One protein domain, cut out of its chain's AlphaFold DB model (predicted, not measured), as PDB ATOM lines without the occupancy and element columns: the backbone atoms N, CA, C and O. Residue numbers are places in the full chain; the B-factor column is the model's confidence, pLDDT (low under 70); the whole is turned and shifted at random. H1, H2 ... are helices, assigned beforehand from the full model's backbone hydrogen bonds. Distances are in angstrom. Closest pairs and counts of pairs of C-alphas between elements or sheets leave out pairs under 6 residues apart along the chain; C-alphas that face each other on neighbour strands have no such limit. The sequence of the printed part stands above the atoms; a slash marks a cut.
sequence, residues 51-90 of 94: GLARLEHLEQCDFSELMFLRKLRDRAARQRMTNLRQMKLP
ATOM      1  N   GLY A  51      16.134 -14.432  -8.269       94.50
ATOM      2  CA  GLY A  51      16.628 -15.705  -8.796       94.50
ATOM      3  C   GLY A  51      17.693 -15.511  -9.875       94.50
ATOM      4  O   GLY A  51      18.769 -16.091  -9.768       94.50
ATOM      5  N   LEU A  52      17.441 -14.633 -10.852       94.75
ATOM      6  CA  LEU A  52      18.424 -14.261 -11.877       94.75
ATOM      7  C   LEU A  52      19.709 -13.698 -11.265       94.75
ATOM      8  O   LEU A  52      20.794 -14.150 -11.614       94.75
ATOM      9  N   ALA A  53      19.586 -12.765 -10.317       94.50
ATOM     10  CA  ALA A  53      20.745 -12.189  -9.643       94.50
ATOM     11  C   ALA A  53      21.567 -13.258  -8.906       94.50
ATOM     12  O   ALA A  53      22.791 -13.192  -8.903       94.50
ATOM     13  N   ARG A  54      20.924 -14.270  -8.307       94.56
ATOM     14  CA  ARG A  54      21.642 -15.407  -7.709       94.56
ATOM     15  C   ARG A  54      22.324 -16.285  -8.751       94.56
ATOM     16  O   ARG A  54      23.472 -16.645  -8.536       94.56
ATOM     17  N   LEU A  55      21.638 -16.613  -9.848       93.38
ATOM     18  CA  LEU A  55      22.204 -17.422 -10.931       93.38
ATOM     19  C   LEU A  55      23.468 -16.778 -11.508       93.38
ATOM     20  O   LEU A  55      24.451 -17.474 -11.719       93.38
ATOM     21  N   GLU A  56      23.465 -15.455 -11.676       92.88
ATOM     22  CA  GLU A  56      24.617 -14.677 -12.154       92.88
ATOM     23  C   GLU A  56      25.874 -14.815 -11.289       92.88
ATOM     24  O   GLU A  56      26.979 -14.680 -11.804       92.88
ATOM     25  N   HIS A  57      25.719 -15.079  -9.991       91.62
ATOM     26  CA  HIS A  57      26.838 -15.226  -9.057       91.62
ATOM     27  C   HIS A  57      27.309 -16.680  -8.900       91.62
ATOM     28  O   HIS A  57      28.259 -16.929  -8.159       91.62
ATOM     29  N   LEU A  58      26.657 -17.648  -9.554       93.56
ATOM     30  CA  LEU A  58      27.118 -19.033  -9.536       93.56
ATOM     31  C   LEU A  58      28.367 -19.177 -10.409       93.56
ATOM     32  O   LEU A  58      28.390 -18.752 -11.560       93.56
ATOM     33  N   GLU A  59      29.384 -19.848  -9.874       85.69
ATOM     34  CA  GLU A  59      30.689 -20.042 -10.523       85.69
ATOM     35  C   GLU A  59      30.601 -20.825 -11.850       85.69
ATOM     36  O   GLU A  59      31.466 -20.704 -12.710       85.69
ATOM     37  N   GLN A  60      29.519 -21.586 -12.042       90.06
ATOM     38  CA  GLN A  60      29.236 -22.386 -13.240       90.06
ATOM     39  C   GLN A  60      28.024 -21.867 -14.032       90.06
ATOM     40  O   GLN A  60      27.345 -22.639 -14.706       90.06
ATOM     41  N   CYS A  61      27.693 -20.578 -13.920       90.25
ATOM     42  CA  CYS A  61      26.556 -20.009 -14.643       90.25
ATOM     43  C   CYS A  61      26.754 -20.111 -16.169       90.25
ATOM     44  O   CYS A  61      27.683 -19.514 -16.718       90.25
ATOM     45  N   ASP A  62      25.853 -20.809 -16.870       94.25
ATOM     46  CA  ASP A  62      25.779 -20.730 -18.329       94.25
ATOM     47  C   ASP A  62      25.116 -19.407 -18.736       94.25
ATOM     48  O   ASP A  62      23.906 -19.190 -18.595       94.25
ATOM     49  N   PHE A  63      25.923 -18.498 -19.284       91.94
ATOM     50  CA  PHE A  63      25.457 -17.201 -19.763       91.94
ATOM     51  C   PHE A  63      24.383 -17.310 -20.857       91.94
ATOM     52  O   PHE A  63      23.551 -16.406 -20.981       91.94
ATOM     53  N   SER A  64      24.361 -18.391 -21.638       95.12
ATOM     54  CA  SER A  64      23.350 -18.625 -22.674       95.12
ATOM     55  C   SER A  64      21.984 -18.901 -22.053       95.12
ATOM     56  O   SER A  64      20.990 -18.280 -22.446       95.12
ATOM     57  N   GLU A  65      21.942 -19.765 -21.036       93.81
ATOM     58  CA  GLU A  65      20.737 -20.048 -20.252       93.81
ATOM     59  C   GLU A  65      20.267 -18.801 -19.501       93.81
ATOM     60  O   GLU A  65      19.088 -18.438 -19.557       93.81
ATOM     61  N   LEU A  66      21.190 -18.062 -18.881       94.62
ATOM     62  CA  LEU A  66      20.876 -16.807 -18.202       94.62
ATOM     63  C   LEU A  66      20.235 -15.786 -19.158       94.62
ATOM     64  O   LEU A  66      19.220 -15.154 -18.841       94.62
ATOM     65  N   MET A  67      20.804 -15.622 -20.352       96.19
ATOM     66  CA  MET A  67      20.259 -14.722 -21.365       96.19
ATOM     67  C   MET A  67      18.910 -15.203 -21.900       96.19
ATOM     68  O   MET A  67      18.035 -14.376 -22.180       96.19
ATOM     69  N   PHE A  68      18.703 -16.514 -22.012       96.38
ATOM     70  CA  PHE A  68      17.405 -17.087 -22.349       96.38
ATOM     71  C   PHE A  68      16.346 -16.757 -21.285       96.38
ATOM     72  O   PHE A  68      15.273 -16.254 -21.630       96.38
ATOM     73  N   LEU A  69      16.666 -16.910 -19.998       95.94
ATOM     74  CA  LEU A  69      15.769 -16.559 -18.892       95.94
ATOM     75  C   LEU A  69      15.408 -15.063 -18.882       95.94
ATOM     76  O   LEU A  69      14.240 -14.703 -18.712       95.94
ATOM     77  N   ARG A  70      16.377 -14.175 -19.140       95.94
ATOM     78  CA  ARG A  70      16.119 -12.730 -19.291       95.94
ATOM     79  C   ARG A  70      15.163 -12.442 -20.458       95.94
ATOM     80  O   ARG A  70      14.215 -11.674 -20.297       95.94
ATOM     81  N   LYS A  71      15.343 -13.105 -21.607       97.50
ATOM     82  CA  LYS A  71      14.432 -12.979 -22.762       97.50
ATOM     83  C   LYS A  71      13.017 -13.469 -22.442       97.50
ATOM     84  O   LYS A  71      12.055 -12.821 -22.859       97.50
ATOM     85  N   LEU A  72      12.884 -14.576 -21.707       95.44
ATOM     86  CA  LEU A  72      11.588 -15.100 -21.265       95.44
ATOM     87  C   LEU A  72      10.855 -14.101 -20.367       95.44
ATOM     88  O   LEU A  72       9.696 -13.782 -20.637       95.44
ATOM     89  N   ARG A  73      11.543 -13.544 -19.364       94.62
ATOM     90  CA  ARG A  73      11.002 -12.484 -18.499       94.62
ATOM     91  C   ARG A  73      10.480 -11.308 -19.315       94.62
ATOM     92  O   ARG A  73       9.344 -10.876 -19.127       94.62
ATOM     93  N   ASP A  74      11.288 -10.807 -20.243       94.88
ATOM     94  CA  ASP A  74      10.924  -9.639 -21.044       94.88
ATOM     95  C   ASP A  74       9.746  -9.936 -21.980       94.88
ATOM     96  O   ASP A  74       8.882  -9.084 -22.201       94.88
ATOM     97  N   ARG A  75       9.676 -11.160 -22.521       95.94
ATOM     98  CA  ARG A  75       8.536 -11.620 -23.321       95.94
ATOM     99  C   ARG A  75       7.261 -11.681 -22.483       95.94
ATOM    100  O   ARG A  75       6.242 -11.166 -22.934       95.94
ATOM    101  N   ALA A  76       7.317 -12.243 -21.277       92.81
ATOM    102  CA  ALA A  76       6.173 -12.302 -20.369       92.81
ATOM    103  C   ALA A  76       5.689 -10.896 -19.968       92.81
ATOM    104  O   ALA A  76       4.489 -10.620 -19.995       92.81
ATOM    105  N   ALA A  77       6.614  -9.974 -19.681       90.62
ATOM    106  CA  ALA A  77       6.287  -8.581 -19.377       90.62
ATOM    107  C   ALA A  77       5.576  -7.887 -20.552       90.62
ATOM    108  O   ALA A  77       4.524  -7.271 -20.361       90.62
ATOM    109  N   ARG A  78       6.098  -8.037 -21.779       93.94
ATOM    110  CA  ARG A  78       5.455  -7.510 -22.996       93.94
ATOM    111  C   ARG A  78       4.071  -8.109 -23.218       93.94
ATOM    112  O   ARG A  78       3.132  -7.359 -23.464       93.94
ATOM    113  N   GLN A  79       3.930  -9.428 -23.083       93.12
ATOM    114  CA  GLN A  79       2.639 -10.102 -23.235       93.12
ATOM    115  C   GLN A  79       1.612  -9.550 -22.247       93.12
ATOM    116  O   GLN A  79       0.494  -9.221 -22.633       93.12
ATOM    117  N   ARG A  80       2.007  -9.369 -20.984       89.75
ATOM    118  CA  ARG A  80       1.135  -8.790 -19.963       89.75
ATOM    119  C   ARG A  80       0.689  -7.377 -20.331       89.75
ATOM    120  O   ARG A  80      -0.483  -7.052 -20.169       89.75
ATOM    121  N   MET A  81       1.597  -6.542 -20.833       90.44
ATOM    122  CA  MET A  81       1.241  -5.199 -21.296       90.44
ATOM    123  C   MET A  81       0.243  -5.236 -22.456       90.44
ATOM    124  O   MET A  81      -0.694  -4.442 -22.465       90.44
ATOM    125  N   THR A  82       0.415  -6.154 -23.410       92.62
ATOM    126  CA  THR A  82      -0.525  -6.341 -24.522       92.62
ATOM    127  C   THR A  82      -1.896  -6.791 -24.025       92.62
ATOM    128  O   THR A  82      -2.888  -6.156 -24.373       92.62
ATOM    129  N   ASN A  83      -1.961  -7.797 -23.149       89.25
ATOM    130  CA  ASN A  83      -3.221  -8.286 -22.581       89.25
ATOM    131  C   ASN A  83      -3.953  -7.175 -21.815       89.25
ATOM    132  O   ASN A  83      -5.137  -6.946 -22.032       89.25
ATOM    133  N   LEU A  84      -3.237  -6.409 -20.982       86.81
ATOM    134  CA  LEU A  84      -3.811  -5.268 -20.260       86.81
ATOM    135  C   LEU A  84      -4.353  -4.183 -21.197       86.81
ATOM    136  O   LEU A  84      -5.305  -3.493 -20.841       86.81
ATOM    137  N   ARG A  85      -3.743  -3.993 -22.373       87.75
ATOM    138  CA  ARG A  85      -4.251  -3.064 -23.392       87.75
ATOM    139  C   ARG A  85      -5.501  -3.617 -24.069       87.75
ATOM    140  O   ARG A  85      -6.458  -2.870 -24.213       87.75
ATOM    141  N   GLN A  86      -5.506  -4.899 -24.432       84.94
ATOM    142  CA  GLN A  86      -6.657  -5.559 -25.055       84.94
ATOM    143  C   GLN A  86      -7.874  -5.580 -24.125       84.94
ATOM    144  O   GLN A  86      -8.960  -5.221 -24.556       84.94
ATOM    145  N   MET A  87      -7.685  -5.872 -22.836       78.81
ATOM    146  CA  MET A  87      -8.764  -5.831 -21.840       78.81
ATOM    147  C   MET A  87      -9.337  -4.426 -21.604       78.81
ATOM    148  O   MET A  87     -10.447  -4.291 -21.103       78.81
ATOM    149  N   LYS A  88      -8.584  -3.366 -21.927       73.44
ATOM    150  CA  LYS A  88      -9.051  -1.975 -21.814       73.44
ATOM    151  C   LYS A  88      -9.807  -1.491 -23.049       73.44
ATOM    152  O   LYS A  88     -10.348  -0.387 -23.013       73.44
ATOM    153  N   LEU A  89      -9.817  -2.257 -24.140       65.31
ATOM    154  CA  LEU A  89     -10.585  -1.897 -25.323       65.31
ATOM    155  C   LEU A  89     -12.044  -2.297 -25.084       65.31
ATOM    156  O   LEU A  89     -12.309  -3.474 -24.849       65.31
ATOM    157  N   PRO A  90     -13.000  -1.352 -25.132       67.06
ATOM    158  CA  PRO A  90     -14.401  -1.725 -25.108       67.06
ATOM    159  C   PRO A  90     -14.670  -2.542 -26.370       67.06
ATOM    160  O   PRO A  90     -14.512  -2.036 -27.486       67.06
TER     161      PRO A  90
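Overview. This is residues 51 to 90 of the 94 residues of an uncharacterized protein of Araneus ventricosus (UniProt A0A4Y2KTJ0). One long helix, H2, makes the length of a rod, and a short helix, H1, folds back beside its first turns as a lopsided helical hairpin. The far part of H2 and the tail after it, residues 71 to 90, stick out free. The printed part has 40 residues with two named helices, H1 then H2, and no named strand; the class is all helix. It is extended, with a radius of gyration of the C-alphas of 14.8 A and spans of 51 by 15 by 5 A.

Along the chain. H2, residues 63 to 86, runs 34.6 A from C-alpha 63 at (25.457, -17.201, -19.763) to C-alpha 86 at (-6.657, -5.559, -25.055). H1, residues 51 to 56, begins with C-alpha 51 at (16.628, -15.705, -8.796).

Arrangement. H2 touches H1 with residues 66 to 70 alone; the closest C-alphas, of Leu 52 and Leu 66, are 7.2 A apart. The two form a helical hairpin, running opposite ways at a shallow tilt of 31 degrees. In H1 and H2 every O i to N i+4 pair is within hydrogen-bond range.

Size, cuts and confidence. The C-alphas farthest apart, of Glu 59 and Pro 90, are 50.8 A apart. The printed part has no cut, and the link from H1 to H2, 6 residues, is short. Mean pLDDT of the printed part is 90.6; residues 89 to 90 are under 70.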